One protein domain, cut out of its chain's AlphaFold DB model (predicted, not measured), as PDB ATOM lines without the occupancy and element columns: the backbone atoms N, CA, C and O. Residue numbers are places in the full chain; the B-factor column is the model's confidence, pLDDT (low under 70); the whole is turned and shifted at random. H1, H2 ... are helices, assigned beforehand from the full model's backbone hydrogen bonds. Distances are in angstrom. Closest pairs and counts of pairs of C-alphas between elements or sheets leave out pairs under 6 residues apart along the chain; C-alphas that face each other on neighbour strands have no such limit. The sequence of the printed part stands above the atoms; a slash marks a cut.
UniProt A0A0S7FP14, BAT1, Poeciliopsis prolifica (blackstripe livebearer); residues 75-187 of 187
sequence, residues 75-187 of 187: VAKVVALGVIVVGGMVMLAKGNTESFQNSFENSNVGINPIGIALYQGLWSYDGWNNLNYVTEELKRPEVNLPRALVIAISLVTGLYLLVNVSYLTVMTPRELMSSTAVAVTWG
ATOM      1  N   VAL A  75     -27.809 -13.854  27.960       92.25
ATOM      2  CA  VAL A  75     -27.832 -13.869  29.429       92.25
ATOM      3  C   VAL A  75     -28.317 -15.223  29.941       92.25
ATOM      4  O   VAL A  75     -27.658 -15.825  30.788       92.25
ATOM      5  N   ALA A  76     -29.411 -15.750  29.384       91.25
ATOM      6  CA  ALA A  76     -29.949 -17.054  29.760       91.25
ATOM      7  C   ALA A  76     -28.919 -18.182  29.568       91.25
ATOM      8  O   ALA A  76     -28.749 -19.013  30.459       91.25
ATOM      9  N   LYS A  77     -28.174 -18.180  28.453       86.31
ATOM     10  CA  LYS A  77     -27.108 -19.156  28.187       86.31
ATOM     11  C   LYS A  77     -25.988 -19.069  29.225       86.31
ATOM     12  O   LYS A  77     -25.533 -20.101  29.707       86.31
ATOM     13  N   VAL A  78     -25.555 -17.861  29.587       88.88
ATOM     14  CA  VAL A  78     -24.513 -17.667  30.609       88.88
ATOM     15  C   VAL A  78     -24.986 -18.164  31.978       88.88
ATOM     16  O   VAL A  78     -24.235 -18.860  32.658       88.88
ATOM     17  N   VAL A  79     -26.233 -17.875  32.362       90.50
ATOM     18  CA  VAL A  79     -26.810 -18.366  33.625       90.50
ATOM     19  C   VAL A  79     -26.903 -19.891  33.633       90.50
ATOM     20  O   VAL A  79     -26.468 -20.512  34.599       90.50
ATOM     21  N   ALA A  80     -27.398 -20.505  32.554       88.44
ATOM     22  CA  ALA A  80     -27.496 -21.961  32.442       88.44
ATOM     23  C   ALA A  80     -26.125 -22.643  32.584       88.44
ATOM     24  O   ALA A  80     -25.985 -23.601  33.341       88.44
ATOM     25  N   LEU A  81     -25.089 -22.107  31.926       87.88
ATOM     26  CA  LEU A  81     -23.719 -22.606  32.077       87.88
ATOM     27  C   LEU A  81     -23.201 -22.436  33.511       87.88
ATOM     28  O   LEU A  81     -22.553 -23.340  34.032       87.88
ATOM     29  N   GLY A  82     -23.518 -21.317  34.166       88.38
ATOM     30  CA  GLY A  82     -23.183 -21.095  35.572       88.38
ATOM     31  C   GLY A  82     -23.806 -22.144  36.497       88.38
ATOM     32  O   GLY A  82     -23.111 -22.684  37.355       88.38
ATOM     33  N   VAL A  83     -25.082 -22.487  36.287       89.12
ATOM     34  CA  VAL A  83     -25.775 -23.540  37.051       89.12
ATOM     35  C   VAL A  83     -25.106 -24.899  36.855       89.12
ATOM     36  O   VAL A  83     -24.861 -25.588  37.842       89.12
ATOM     37  N   ILE A  84     -24.753 -25.256  35.614       88.31
ATOM     38  CA  ILE A  84     -24.051 -26.514  35.316       88.31
ATOM     39  C   ILE A  84     -22.715 -26.564  36.062       88.31
ATOM     40  O   ILE A  84     -22.455 -27.508  36.800       88.31
ATOM     41  N   VAL A  85     -21.890 -25.522  35.937       88.94
ATOM     42  CA  VAL A  85     -20.565 -25.465  36.577       88.94
ATOM     43  C   VAL A  85     -20.666 -25.561  38.104       88.94
ATOM     44  O   VAL A  85     -19.921 -26.322  38.719       88.94
ATOM     45  N   VAL A  86     -21.602 -24.837  38.727       89.19
ATOM     46  CA  VAL A  86     -21.819 -24.903  40.182       89.19
ATOM     47  C   VAL A  86     -22.332 -26.281  40.608       89.19
ATOM     48  O   VAL A  86     -21.824 -26.837  41.583       89.19
ATOM     49  N   GLY A  87     -23.284 -26.861  39.872       86.06
ATOM     50  CA  GLY A  87     -23.810 -28.202  40.137       86.06
ATOM     51  C   GLY A  87     -22.724 -29.278  40.087       86.06
ATOM     52  O   GLY A  87     -22.607 -30.075  41.021       86.06
ATOM     53  N   GLY A  88     -21.868 -29.240  39.061       84.69
ATOM     54  CA  GLY A  88     -20.718 -30.135  38.936       84.69
ATOM     55  C   GLY A  88     -19.710 -29.987  40.072       84.69
ATOM     56  O   GLY A  88     -19.270 -30.984  40.636       84.69
ATOM     57  N   MET A  89     -19.388 -28.755  40.483       85.94
ATOM     58  CA  MET A  89     -18.487 -28.523  41.624       85.94
ATOM     59  C   MET A  89     -19.052 -29.075  42.940       85.94
ATOM     60  O   MET A  89     -18.302 -29.644  43.734       85.94
ATOM     61  N   VAL A  90     -20.363 -28.959  43.171       87.25
ATOM     62  CA  VAL A  90     -21.017 -29.538  44.356       87.25
ATOM     63  C   VAL A  90     -20.972 -31.067  44.319       87.25
ATOM     64  O   VAL A  90     -20.684 -31.687  45.342       87.25
ATOM     65  N   MET A  91     -21.229 -31.688  43.164       82.19
ATOM     66  CA  MET A  91     -21.147 -33.149  43.014       82.19
ATOM     67  C   MET A  91     -19.715 -33.671  43.164       82.19
ATOM     68  O   MET A  91     -19.499 -34.695  43.814       82.19
ATOM     69  N   LEU A  92     -18.728 -32.924  42.663       84.44
ATOM     70  CA  LEU A  92     -17.315 -33.219  42.873       84.44
ATOM     71  C   LEU A  92     -16.945 -33.150  44.363       84.44
ATOM     72  O   LEU A  92     -16.291 -34.053  44.877       84.44
ATOM     73  N   ALA A  93     -17.417 -32.125  45.082       83.62
ATOM     74  CA  ALA A  93     -17.190 -31.979  46.522       83.62
ATOM     75  C   ALA A  93     -17.867 -33.080  47.358       83.62
ATOM     76  O   ALA A  93     -17.381 -33.417  48.436       83.62
ATOM     77  N   LYS A  94     -18.959 -33.674  46.858       83.69
ATOM     78  CA  LYS A  94     -19.605 -34.857  47.453       83.69
ATOM     79  C   LYS A  94     -18.840 -36.164  47.203       83.69
ATOM     80  O   LYS A  94     -19.237 -37.192  47.741       83.69
ATOM     81  N   GLY A  95     -17.756 -36.128  46.427       78.62
ATOM     82  CA  GLY A  95     -16.887 -37.275  46.174       78.62
ATOM     83  C   GLY A  95     -17.283 -38.126  44.968       78.62
ATOM     84  O   GLY A  95     -16.767 -39.233  44.837       78.62
ATOM     85  N   ASN A  96     -18.159 -37.641  44.076       76.69
ATOM     86  CA  ASN A  96     -18.540 -38.390  42.874       76.69
ATOM     87  C   ASN A  96     -17.452 -38.311  41.788       76.69
ATOM     88  O   ASN A  96     -17.587 -37.607  40.786       76.69
ATOM     89  N   THR A  97     -16.328 -38.991  42.023       78.44
ATOM     90  CA  THR A  97     -15.161 -38.998  41.129       78.44
ATOM     91  C   THR A  97     -14.998 -40.301  40.348       78.44
ATOM     92  O   THR A  97     -13.945 -40.521  39.752       78.44
ATOM     93  N   GLU A  98     -16.001 -41.179  40.356       73.06
ATOM     94  CA  GLU A  98     -15.918 -42.509  39.735       73.06
ATOM     95  C   GLU A  98     -15.588 -42.429  38.236       73.06
ATOM     96  O   GLU A  98     -14.709 -43.141  37.763       73.06
ATOM     97  N   SER A  99     -16.174 -41.472  37.507       71.81
ATOM     98  CA  SER A  99     -15.880 -41.241  36.080       71.81
ATOM     99  C   SER A  99     -14.445 -40.771  35.790       71.81
ATOM    100  O   SER A  99     -14.009 -40.807  34.638       71.81
ATOM    101  N   PHE A 100     -13.703 -40.311  36.805       74.00
ATOM    102  CA  PHE A 100     -12.294 -39.921  36.668       74.00
ATOM    103  C   PHE A 100     -11.325 -41.074  36.970       74.00
ATOM    104  O   PHE A 100     -10.116 -40.937  36.773       74.00
ATOM    105  N   GLN A 101     -11.823 -42.219  37.443       72.94
ATOM    106  CA  GLN A 101     -10.995 -43.407  37.610       72.94
ATOM    107  C   GLN A 101     -10.749 -44.043  36.236       72.94
ATOM    108  O   GLN A 101     -11.672 -44.237  35.452       72.94
ATOM    109  N   ASN A 102      -9.480 -44.322  35.922       74.44
ATOM    110  CA  ASN A 102      -9.038 -44.884  34.640       74.44
ATOM    111  C   ASN A 102      -9.446 -44.074  33.387       74.44
ATOM    112  O   ASN A 102      -9.681 -44.644  32.324       74.44
ATOM    113  N   SER A 103      -9.468 -42.735  33.457       75.56
ATOM    114  CA  SER A 103      -9.940 -41.859  32.361       75.56
ATOM    115  C   SER A 103      -9.246 -42.023  31.004       75.56
ATOM    116  O   SER A 103      -9.782 -41.576  29.995       75.56
ATOM    117  N   PHE A 104      -8.058 -42.630  30.963       78.19
ATOM    118  CA  PHE A 104      -7.305 -42.860  29.725       78.19
ATOM    119  C   PHE A 104      -7.422 -44.296  29.196       78.19
ATOM    120  O   PHE A 104      -6.889 -44.607  28.126       78.19
ATOM    121  N   GLU A 105      -8.116 -45.178  29.910       73.62
ATOM    122  CA  GLU A 105      -8.307 -46.566  29.504       73.62
ATOM    123  C   GLU A 105      -9.235 -46.632  28.276       73.62
ATOM    124  O   GLU A 105     -10.286 -45.998  28.239       73.62
ATOM    125  N   ASN A 106      -8.840 -47.384  27.242       73.06
ATOM    126  CA  ASN A 106      -9.489 -47.425  25.916       73.06
ATOM    127  C   ASN A 106      -9.386 -46.134  25.072       73.06
ATOM    128  O   ASN A 106     -10.183 -45.926  24.153       73.06
ATOM    129  N   SER A 107      -8.385 -45.283  25.321       76.25
ATOM    130  CA  SER A 107      -8.130 -44.110  24.471       76.25
ATOM    131  C   SER A 107      -7.727 -44.509  23.049       76.25
ATOM    132  O   SER A 107      -6.721 -45.187  22.837       76.25
ATOM    133  N   ASN A 108      -8.473 -44.032  22.052       75.19
ATOM    134  CA  ASN A 108      -8.135 -44.243  20.647       75.19
ATOM    135  C   ASN A 108      -7.204 -43.127  20.143       75.19
ATOM    136  O   ASN A 108      -7.656 -42.064  19.721       75.19
ATOM    137  N   VAL A 109      -5.894 -43.381  20.181       80.69
ATOM    138  CA  VAL A 109      -4.841 -42.419  19.795       80.69
ATOM    139  C   VAL A 109      -4.550 -42.378  18.286       80.69
ATOM    140  O   VAL A 109      -3.497 -41.914  17.853       80.69
ATOM    141  N   GLY A 110      -5.474 -42.869  17.457       84.94
ATOM    142  CA  GLY A 110      -5.353 -42.782  16.005       84.94
ATOM    143  C   GLY A 110      -5.443 -41.339  15.491       84.94
ATOM    144  O   GLY A 110      -6.206 -40.522  16.007       84.94
ATOM    145  N   ILE A 111      -4.730 -41.045  14.401       88.38
ATOM    146  CA  ILE A 111      -4.727 -39.720  13.750       88.38
ATOM    147  C   ILE A 111      -6.146 -39.279  13.354       88.38
ATOM    148  O   ILE A 111      -6.503 -38.117  13.527       88.38
ATOM    149  N   ASN A 112      -6.971 -40.204  12.854       87.31
ATOM    150  CA  ASN A 112      -8.337 -39.901  12.422       87.31
ATOM    151  C   ASN A 112      -9.268 -39.509  13.598       87.31
ATOM    152  O   ASN A 112      -9.832 -38.415  13.550       87.31
ATOM    153  N   PRO A 113      -9.393 -40.306  14.680       85.25
ATOM    154  CA  PRO A 113     -10.126 -39.903  15.886       85.25
ATOM    155  C   PRO A 113      -9.671 -38.561  16.470       85.25
ATOM    156  O   PRO A 113     -10.509 -37.717  16.783       85.25
ATOM    157  N   ILE A 114      -8.355 -38.336  16.564       87.50
ATOM    158  CA  ILE A 114      -7.794 -37.078  17.074       87.50
ATOM    159  C   ILE A 114      -8.173 -35.907  16.158       87.50
ATOM    160  O   ILE A 114      -8.600 -34.862  16.643       87.50
ATOM    161  N   GLY A 115      -8.073 -36.082  14.837       88.88
ATOM    162  CA  GLY A 115      -8.450 -35.059  13.860       88.88
ATOM    163  C   GLY A 115      -9.927 -34.671  13.947       88.88
ATOM    164  O   GLY A 115     -10.251 -33.482  13.953       88.88
ATOM    165  N   ILE A 116     -10.823 -35.654  14.089       87.00
ATOM    166  CA  ILE A 116     -12.261 -35.403  14.267       87.00
ATOM    167  C   ILE A 116     -12.526 -34.699  15.605       87.00
ATOM    168  O   ILE A 116     -13.286 -33.732  15.638       87.00
ATOM    169  N   ALA A 117     -11.881 -35.129  16.694       86.00
ATOM    170  CA  ALA A 117     -12.034 -34.504  18.008       86.00
ATOM    171  C   ALA A 117     -11.583 -33.033  18.002       86.00
ATOM    172  O   ALA A 117     -12.295 -32.168  18.511       86.00
ATOM    173  N   LEU A 118     -10.447 -32.728  17.365       88.12
ATOM    174  CA  LEU A 118      -9.968 -31.354  17.196       88.12
ATOM    175  C   LEU A 118     -10.921 -30.518  16.340       88.12
ATOM    176  O   LEU A 118     -11.185 -29.370  16.683       88.12
ATOM    177  N   TYR A 119     -11.467 -31.083  15.260       87.06
ATOM    178  CA  TYR A 119     -12.440 -30.392  14.412       87.06
ATOM    179  C   TYR A 119     -13.716 -30.019  15.184       87.06
ATOM    180  O   TYR A 119     -14.150 -28.868  15.141       87.06
ATOM    181  N   GLN A 120     -14.278 -30.960  15.949       85.56
ATOM    182  CA  GLN A 120     -15.452 -30.718  16.801       85.56
ATOM    183  C   GLN A 120     -15.142 -29.736  17.945       85.56
ATOM    184  O   GLN A 120     -15.960 -28.880  18.288       85.56
ATOM    185  N   GLY A 121     -13.933 -29.810  18.507       86.56
ATOM    186  CA  GLY A 121     -13.447 -28.846  19.488       86.56
ATOM    187  C   GLY A 121     -13.390 -27.432  18.911       86.56
ATOM    188  O   GLY A 121     -13.964 -26.515  19.488       86.56
ATOM    189  N   LEU A 122     -12.772 -27.260  17.738       87.25
ATOM    190  CA  LEU A 122     -12.670 -25.972  17.045       87.25
ATOM    191  C   LEU A 122     -14.036 -25.388  16.680       87.25
ATOM    192  O   LEU A 122     -14.218 -24.180  16.807       87.25
ATOM    193  N   TRP A 123     -15.002 -26.228  16.298       85.75
ATOM    194  CA  TRP A 123     -16.383 -25.797  16.068       85.75
ATOM    195  C   TRP A 123     -16.991 -25.104  17.295       85.75
ATOM    196  O   TRP A 123     -17.691 -24.103  17.168       85.75
ATOM    197  N   SER A 124     -16.669 -25.578  18.500       86.00
ATOM    198  CA  SER A 124     -17.155 -24.971  19.747       86.00
ATOM    199  C   SER A 124     -16.560 -23.581  20.020       86.00
ATOM    200  O   SER A 124     -17.125 -22.824  20.811       86.00
ATOM    201  N   TYR A 125     -15.441 -23.236  19.375       85.81
ATOM    202  CA  TYR A 125     -14.804 -21.914  19.430       85.81
ATOM    203  C   TYR A 125     -15.115 -21.045  18.199       85.81
ATOM    204  O   TYR A 125     -14.509 -19.982  18.036       85.81
ATOM    205  N   ASP A 126     -16.033 -21.467  17.323       84.81
ATOM    206  CA  ASP A 126     -16.421 -20.668  16.161       84.81
ATOM    207  C   ASP A 126     -16.976 -19.290  16.569       84.81
ATOM    208  O   ASP A 126     -17.648 -19.131  17.592       84.81
ATOM    209  N   GLY A 127     -16.664 -18.270  15.763       80.31
ATOM    210  CA  GLY A 127     -17.051 -16.876  16.004       80.31
ATOM    211  C   GLY A 127     -15.922 -15.949  16.465       80.31
ATOM    212  O   GLY A 127     -16.128 -14.736  16.525       80.31
ATOM    213  N   TRP A 128     -14.712 -16.468  16.713       80.62
ATOM    214  CA  TRP A 128     -13.519 -15.650  16.997       80.62
ATOM    215  C   TRP A 128     -13.212 -14.644  15.874       80.62
ATOM    216  O   TRP A 128     -12.730 -13.540  16.125       80.62
ATOM    217  N   ASN A 129     -13.531 -15.002  14.630       80.06
ATOM    218  CA  ASN A 129     -13.325 -14.170  13.448       80.06
ATOM    219  C   ASN A 129     -14.217 -12.919  13.436       80.06
ATOM    220  O   ASN A 129     -13.811 -11.913  12.853       80.06
ATOM    221  N   ASN A 130     -15.372 -12.946  14.111       78.44
ATOM    222  CA  ASN A 130     -16.297 -11.813  14.164       78.44
ATOM    223  C   ASN A 130     -15.704 -10.598  14.890       78.44
ATOM    224  O   ASN A 130     -16.072  -9.465  14.590       78.44
ATOM    225  N   LEU A 131     -14.740 -10.824  15.789       75.88
ATOM    226  CA  LEU A 131     -14.013  -9.759  16.483       75.88
ATOM    227  C   LEU A 131     -13.231  -8.866  15.514       75.88
ATOM    228  O   LEU A 131     -13.053  -7.684  15.790       75.88
ATOM    229  N   ASN A 132     -12.828  -9.395  14.353       80.62
ATOM    230  CA  ASN A 132     -12.140  -8.590  13.348       80.62
ATOM    231  C   ASN A 132     -13.056  -7.504  12.759       80.62
ATOM    232  O   ASN A 132     -12.558  -6.429  12.436       80.62
ATOM    233  N   TYR A 133     -14.373  -7.731  12.674       79.00
ATOM    234  CA  TYR A 133     -15.317  -6.751  12.117       79.00
ATOM    235  C   TYR A 133     -15.544  -5.544  13.029       79.00
ATOM    236  O   TYR A 133     -15.792  -4.451  12.539       79.00
ATOM    237  N   VAL A 134     -15.419  -5.727  14.344       79.69
ATOM    238  CA  VAL A 134     -15.552  -4.647  15.339       79.69
ATOM    239  C   VAL A 134     -14.218  -3.969  15.655       79.69
ATOM    240  O   VAL A 134     -14.155  -3.074  16.496       79.69
ATOM    241  N   THR A 135     -13.138  -4.351  14.963       83.50
ATOM    242  CA  THR A 135     -11.808  -3.752  15.156       83.50
ATOM    243  C   THR A 135     -11.806  -2.252  14.893       83.50
ATOM    244  O   THR A 135     -11.121  -1.513  15.596       83.50
ATOM    245  N   GLU A 136     -12.594  -1.794  13.917       82.81
ATOM    246  CA  GLU A 136     -12.697  -0.376  13.549       82.81
ATOM    247  C   GLU A 136     -13.387   0.474  14.631       82.81
ATOM    248  O   GLU A 136     -13.163   1.679  14.706       82.81
ATOM    249  N   GLU A 137     -14.166  -0.147  15.520       86.12
ATOM    250  CA  GLU A 137     -14.861   0.524  16.627       86.12
ATOM    251  C   GLU A 137     -14.036   0.528  17.930       86.12
ATOM    252  O   GLU A 137     -14.366   1.224  18.898       86.12
ATOM    253  N   LEU A 138     -12.934  -0.231  17.982       85.25
ATOM    254  CA  LEU A 138     -12.077  -0.333  19.159       85.25
ATOM    255  C   LEU A 138     -11.146   0.876  19.278       85.25
ATOM    256  O   LEU A 138     -10.352   1.193  18.395       85.25
ATOM    257  N   LYS A 139     -11.123   1.496  20.461       87.31
ATOM    258  CA  LYS A 139     -10.060   2.446  20.817       87.31
ATOM    259  C   LYS A 139      -8.734   1.684  20.928       87.31
ATOM    260  O   LYS A 139      -8.655   0.753  21.722       87.31
ATOM    261  N   ARG A 140      -7.687   2.100  20.202       89.31
ATOM    262  CA  ARG A 140      -6.343   1.468  20.193       89.31
ATOM    263  C   ARG A 140      -6.383  -0.048  19.887       89.31
ATOM    264  O   ARG A 140      -5.997  -0.853  20.744       89.31
ATOM    265  N   PRO A 141      -6.822  -0.449  18.681       86.25
ATOM    266  CA  PRO A 141      -7.032  -1.855  18.329       86.25
ATOM    267  C   PRO A 141      -5.751  -2.692  18.430       86.25
ATOM    268  O   PRO A 141      -5.803  -3.803  18.942       86.25
ATOM    269  N   GLU A 142      -4.589  -2.137  18.071       87.88
ATOM    270  CA  GLU A 142      -3.285  -2.827  18.114       87.88
ATOM    271  C   GLU A 142      -2.925  -3.403  19.493       87.88
ATOM    272  O   GLU A 142      -2.199  -4.388  19.590       87.88
ATOM    273  N   VAL A 143      -3.440  -2.805  20.572       90.00
ATOM    274  CA  VAL A 143      -3.182  -3.248  21.950       90.00
ATOM    275  C   VAL A 143      -4.408  -3.922  22.553       90.00
ATOM    276  O   VAL A 143      -4.284  -4.934  23.244       90.00
ATOM    277  N   ASN A 144      -5.597  -3.370  22.314       89.81
ATOM    278  CA  ASN A 144      -6.814  -3.842  22.963       89.81
ATOM    279  C   ASN A 144      -7.389  -5.096  22.303       89.81
ATOM    280  O   ASN A 144      -7.888  -5.954  23.025       89.81
ATOM    281  N   LEU A 145      -7.261  -5.257  20.983       88.75
ATOM    282  CA  LEU A 145      -7.707  -6.461  20.279       88.75
ATOM    283  C   LEU A 145      -6.946  -7.721  20.736       88.75
ATOM    284  O   LEU A 145      -7.609  -8.667  21.162       88.75
ATOM    285  N   PRO A 146      -5.593  -7.767  20.748       88.00
ATOM    286  CA  PRO A 146      -4.884  -8.961  21.207       88.00
ATOM    287  C   PRO A 146      -5.124  -9.248  22.695       88.00
ATOM    288  O   PRO A 146      -5.279 -10.406  23.075       88.00
ATOM    289  N   ARG A 147      -5.224  -8.216  23.545       89.31
ATOM    290  CA  ARG A 147      -5.561  -8.399  24.969       89.31
ATOM    291  C   ARG A 147      -6.964  -8.968  25.156       89.31
ATOM    292  O   ARG A 147      -7.131  -9.902  25.935       89.31
ATOM    293  N   ALA A 148      -7.949  -8.437  24.435       87.38
ATOM    294  CA  ALA A 148      -9.319  -8.936  24.474       87.38
ATOM    295  C   ALA A 148      -9.394 -10.391  23.996       87.38
ATOM    296  O   ALA A 148     -10.050 -11.197  24.647       87.38
ATOM    297  N   LEU A 149      -8.674 -10.742  22.923       88.06
ATOM    298  CA  LEU A 149      -8.596 -12.112  22.416       88.06
ATOM    299  C   LEU A 149      -8.023 -13.077  23.453       88.06
ATOM    300  O   LEU A 149      -8.644 -14.099  23.724       88.06
ATOM    301  N   VAL A 150      -6.879 -12.753  24.064       89.81
ATOM    302  CA  VAL A 150      -6.264 -13.620  25.084       89.81
ATOM    303  C   VAL A 150      -7.211 -13.816  26.266       89.81
ATOM    304  O   VAL A 150      -7.466 -14.951  26.653       89.81
ATOM    305  N   ILE A 151      -7.792 -12.736  26.796       90.06
ATOM    306  CA  ILE A 151      -8.719 -12.820  27.932       90.06
ATOM    307  C   ILE A 151      -9.959 -13.645  27.566       90.06
ATOM    308  O   ILE A 151     -10.341 -14.538  28.320       90.06
ATOM    309  N   ALA A 152     -10.574 -13.376  26.410       87.69
ATOM    310  CA  ALA A 152     -11.783 -14.064  25.974       87.69
ATOM    311  C   ALA A 152     -11.528 -15.556  25.732       87.69
ATOM    312  O   ALA A 152     -12.271 -16.388  26.248       87.69
ATOM    313  N   ILE A 153     -10.459 -15.903  25.009       89.94
ATOM    314  CA  ILE A 153     -10.107 -17.297  24.721       89.94
ATOM    315  C   ILE A 153      -9.800 -18.035  26.024       89.94
ATOM    316  O   ILE A 153     -10.387 -19.083  26.265       89.94
ATOM    317  N   SER A 154      -8.952 -17.489  26.903       90.12
ATOM    318  CA  SER A 154      -8.622 -18.141  28.178       90.12
ATOM    319  C   SER A 154      -9.851 -18.351  29.065       90.12
ATOM    320  O   SER A 154      -9.997 -19.419  29.661       90.12
ATOM    321  N   LEU A 155     -10.750 -17.366  29.129       90.31
ATOM    322  CA  LEU A 155     -11.984 -17.457  29.909       90.31
ATOM    323  C   LEU A 155     -12.933 -18.523  29.346       90.31
ATOM    324  O   LEU A 155     -13.441 -19.349  30.104       90.31
ATOM    325  N   VAL A 156     -13.146 -18.540  28.026       89.62
ATOM    326  CA  VAL A 156     -14.006 -19.537  27.366       89.62
ATOM    327  C   VAL A 156     -13.419 -20.939  27.515       89.62
ATOM    328  O   VAL A 156     -14.155 -21.862  27.858       89.62
ATOM    329  N   THR A 157     -12.101 -21.097  27.364       90.19
ATOM    330  CA  THR A 157     -11.420 -22.377  27.594       90.19
ATOM    331  C   THR A 157     -11.621 -22.868  29.023       90.19
ATOM    332  O   THR A 157     -11.981 -24.027  29.222       90.19
ATOM    333  N   GLY A 158     -11.455 -21.994  30.021       90.94
ATOM    334  CA  GLY A 158     -11.710 -22.338  31.419       90.94
ATOM    335  C   GLY A 158     -13.150 -22.802  31.652       90.94
ATOM    336  O   GLY A 158     -13.369 -23.855  32.247       90.94
ATOM    337  N   LEU A 159     -14.135 -22.069  31.122       89.06
ATOM    338  CA  LEU A 159     -15.548 -22.446  31.225       89.06
ATOM    339  C   LEU A 159     -15.848 -23.782  30.543       89.06
ATOM    340  O   LEU A 159     -16.534 -24.619  31.124       89.06
ATOM    341  N   TYR A 160     -15.326 -24.012  29.337       89.44
ATOM    342  CA  TYR A 160     -15.533 -25.270  28.621       89.44
ATOM    343  C   TYR A 160     -14.929 -26.454  29.374       89.44
ATOM    344  O   TYR A 160     -15.572 -27.500  29.461       89.44
ATOM    345  N   LEU A 161     -13.747 -26.296  29.973       89.62
ATOM    346  CA  LEU A 161     -13.155 -27.331  30.822       89.62
ATOM    347  C   LEU A 161     -14.027 -27.614  32.051       89.62
ATOM    348  O   LEU A 161     -14.323 -28.774  32.324       89.62
ATOM    349  N   LEU A 162     -14.498 -26.575  32.747       87.38
ATOM    350  CA  LEU A 162     -15.356 -26.730  33.928       87.38
ATOM    351  C   LEU A 162     -16.688 -27.418  33.603       87.38
ATOM    352  O   LEU A 162     -17.138 -28.272  34.362       87.38
ATOM    353  N   VAL A 163     -17.301 -27.091  32.466       87.25
ATOM    354  CA  VAL A 163     -18.535 -27.744  32.005       87.25
ATOM    355  C   VAL A 163     -18.289 -29.219  31.681       87.25
ATOM    356  O   VAL A 163     -19.080 -30.066  32.087       87.25
ATOM    357  N   ASN A 164     -17.181 -29.553  31.010       87.00
ATOM    358  CA  ASN A 164     -16.835 -30.951  30.734       87.00
ATOM    359  C   ASN A 164     -16.576 -31.743  32.024       87.00
ATOM    360  O   ASN A 164     -17.069 -32.860  32.163       87.00
ATOM    361  N   VAL A 165     -15.868 -31.150  32.992       85.44
ATOM    362  CA  VAL A 165     -15.691 -31.742  34.327       85.44
ATOM    363  C   VAL A 165     -17.050 -31.966  34.991       85.44
ATOM    364  O   VAL A 165     -17.306 -33.061  35.479       85.44
ATOM    365  N   SER A 166     -17.952 -30.981  34.941       84.50
ATOM    366  CA  SER A 166     -19.307 -31.111  35.484       84.50
ATOM    367  C   SER A 166     -20.089 -32.268  34.857       84.50
ATOM    368  O   SER A 166     -20.707 -33.052  35.577       84.50
ATOM    369  N   TYR A 167     -20.039 -32.428  33.533       83.31
ATOM    370  CA  TYR A 167     -20.712 -33.550  32.879       83.31
ATOM    371  C   TYR A 167     -20.166 -34.899  33.347       83.31
ATOM    372  O   TYR A 167     -20.954 -35.778  33.677       83.31
ATOM    373  N   LEU A 168     -18.846 -35.040  33.474       81.62
ATOM    374  CA  LEU A 168     -18.225 -36.280  33.949       81.62
ATOM    375  C   LEU A 168     -18.502 -36.566  35.435       81.62
ATOM    376  O   LEU A 168     -18.512 -37.725  35.831       81.62
ATOM    377  N   THR A 169     -18.777 -35.546  36.256       78.25
ATOM    378  CA  THR A 169     -19.187 -35.749  37.663       78.25
ATOM    379  C   THR A 169     -20.624 -36.237  37.832       78.25
ATOM    380  O   THR A 169     -20.984 -36.647  38.930       78.25
ATOM    381  N   VAL A 170     -21.465 -36.153  36.798       72.62
ATOM    382  CA  VAL A 170     -22.895 -36.504  36.882       72.62
ATOM    383  C   VAL A 170     -23.244 -37.681  35.975       72.62
ATOM    384  O   VAL A 170     -24.105 -38.478  36.328       72.62
ATOM    385  N   MET A 171     -22.561 -37.817  34.839       68.00
ATOM    386  CA  MET A 171     -22.812 -38.847  33.838       68.00
ATOM    387  C   MET A 171     -21.545 -39.653  33.556       68.00
ATOM    388  O   MET A 171     -20.427 -39.129  33.572       68.00
ATOM    389  N   THR A 172     -21.719 -40.931  33.225       72.31
ATOM    390  CA  THR A 172     -20.613 -41.772  32.757       72.31
ATOM    391  C   THR A 172     -20.217 -41.415  31.314       72.31
ATOM    392  O   THR A 172     -21.051 -40.954  30.528       72.31
ATOM    393  N   PRO A 173     -18.968 -41.688  30.882       64.62
ATOM    394  CA  PRO A 173     -18.543 -41.443  29.500       64.62
ATOM    395  C   PRO A 173     -19.406 -42.153  28.445       64.62
ATOM    396  O   PRO A 173     -19.567 -41.654  27.333       64.62
ATOM    397  N   ARG A 174     -19.990 -43.313  28.781       63.50
ATOM    398  CA  ARG A 174     -20.886 -44.052  27.878       63.50
ATOM    399  C   ARG A 174     -22.218 -43.333  27.695       63.50
ATOM    400  O   ARG A 174     -22.667 -43.204  26.560       63.50
ATOM    401  N   GLU A 175     -22.798 -42.821  28.778       64.81
ATOM    402  CA  GLU A 175     -24.039 -42.039  28.731       64.81
ATOM    403  C   GLU A 175     -23.842 -40.727  27.967       64.81
ATOM    404  O   GLU A 175     -24.686 -40.355  27.148       64.81
ATOM    405  N   LEU A 176     -22.685 -40.078  28.158       70.25
ATOM    406  CA  LEU A 176     -22.295 -38.877  27.421       70.25
ATOM    407  C   LEU A 176     -22.228 -39.127  25.907       70.25
ATOM    408  O   LEU A 176     -22.705 -38.307  25.130       70.25
ATOM    409  N   MET A 177     -21.668 -40.267  25.483       64.19
ATOM    410  CA  MET A 177     -21.582 -40.639  24.065       64.19
ATOM    411  C   MET A 177     -22.924 -41.069  23.465       64.19
ATOM    412  O   MET A 177     -23.143 -40.875  22.270       64.19
ATOM    413  N   SER A 178     -23.814 -41.675  24.258       60.84
ATOM    414  CA  SER A 178     -25.139 -42.092  23.783       60.84
ATOM    415  C   SER A 178     -26.154 -40.950  23.733       60.84
ATOM    416  O   SER A 178     -27.144 -41.046  23.008       60.84
ATOM    417  N   SER A 179     -25.925 -39.870  24.485       58.75
ATOM    418  CA  SER A 179     -26.854 -38.749  24.531       58.75
ATOM    419  C   SER A 179     -26.655 -37.798  23.355       58.75
ATOM    420  O   SER A 179     -25.609 -37.179  23.176       58.75
ATOM    421  N   THR A 180     -27.714 -37.620  22.569       58.03
ATOM    422  CA  THR A 180     -27.767 -36.599  21.512       58.03
ATOM    423  C   THR A 180     -27.995 -35.189  22.081       58.03
ATOM    424  O   THR A 180     -27.781 -34.202  21.383       58.03
ATOM    425  N   ALA A 181     -28.419 -35.084  23.348       60.12
ATOM    426  CA  ALA A 181     -28.773 -33.843  24.033       60.12
ATOM    427  C   ALA A 181     -28.235 -33.854  25.475       60.12
ATOM    428  O   ALA A 181     -28.994 -33.907  26.441       60.12
ATOM    429  N   VAL A 182     -26.908 -33.790  25.614       61.66
ATOM    430  CA  VAL A 182     -26.186 -33.949  26.891       61.66
ATOM    431  C   VAL A 182     -26.738 -33.066  28.015       61.66
ATOM    432  O   VAL A 182     -26.921 -33.539  29.131       61.66
ATOM    433  N   ALA A 183     -27.067 -31.802  27.726       58.41
ATOM    434  CA  ALA A 183     -27.585 -30.884  28.743       58.41
ATOM    435  C   ALA A 183     -28.988 -31.258  29.264       58.41
ATOM    436  O   ALA A 183     -29.312 -30.914  30.392       58.41
ATOM    437  N   VAL A 184     -29.802 -31.959  28.466       58.28
ATOM    438  CA  VAL A 184     -31.132 -32.462  28.874       58.28
ATOM    439  C   VAL A 184     -31.001 -33.757  29.666       58.28
ATOM    440  O   VAL A 184     -31.844 -34.069  30.487       58.28
ATOM    441  N   THR A 185     -29.950 -34.534  29.429       59.00
ATOM    442  CA  THR A 185     -29.697 -35.764  30.195       59.00
ATOM    443  C   THR A 185     -29.022 -35.479  31.539       59.00
ATOM    444  O   THR A 185     -29.094 -36.299  32.444       59.00
ATOM    445  N   TRP A 186     -28.371 -34.319  31.669       44.06
ATOM    446  CA  TRP A 186     -27.722 -33.871  32.901       44.06
ATOM    447  C   TRP A 186     -28.707 -33.392  33.986       44.06
ATOM    448  O   TRP A 186     -28.334 -33.387  35.159       44.06
ATOM    449  N   GLY A 187     -29.928 -32.976  33.623       41.28
ATOM    450  CA  GLY A 187     -30.907 -32.376  34.540       41.28
ATOM    451  C   GLY A 187     -32.337 -32.815  34.286       41.28
ATOM    452  O   GLY A 187     -32.749 -32.786  33.109       41.28
TER     453      GLY A 187
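This is residues 75 to 187 of the 187 residues of the protein "BAT1" of Poeciliopsis prolifica (blackstripe livebearer) (UniProt A0A0S7FP14). One long helix, H4, makes the longest axis of a loose, open frame, and H1 packs steeply on its residues 159 to 170. From H1 a long link leads to H2, which slants back towards short H3 near H4; residues 104 to 123 stick out, and small H5 and H6 follow H4. The 113 printed residues, with six named helices in the order H1 to H6 and no named strand, are all helix in class. The whole is loose, with a radius of gyration of the C-alphas of 17.4 A and spans of 49 by 35 by 22 A.

H1, residues 75 to 93, touches H4, residues 141 to 170, with C-alphas of Gly 88 and Ser 166 closest at 3.9 A. Their lines stand at a steep tilt of 50 degrees, the same way; H4 touches H1 with residues 159 to 170 alone. H2, residues 111 to 124, touches no helix. H3, residues 128 to 132, and H4 are near each other, with 8 pairs of C-alphas within 10 A. H5, residues 173 to 178, is close to H4 but not clearly touching, about perpendicular at 86 degrees; the closest C-alphas, of Tyr 167 and Leu 176, are 7.8 A apart. H6, residues 182 to 185, is close to H5 but not clearly touching, with C-alphas of Leu 176 and Val 182 closest at 6.3 A. Every O i to N i+4 pair is within hydrogen-bond range in H1, H2 and H5, against 25 of 26 in H4 and 0 of 1 in H3, where 2 of 2 O i to N i+3 pairs are; H6 is too short for an i+4 pair.

H1 begins at C-alpha 75 (-27.832, -13.869, 29.429) and is 27.1 A long; H2 measures 20.2 A. H4 runs 42.4 A to C-alpha 170 (-22.895, -36.504, 36.882).

The C-alphas of Asn 106 and Lys 139, the two farthest apart, are 50.1 A apart. The printed part has no cut; the link from H1 to H2, 17 residues, is long. The pLDDT is under 70 at residues 171, 173 to 175 and 177 to 187.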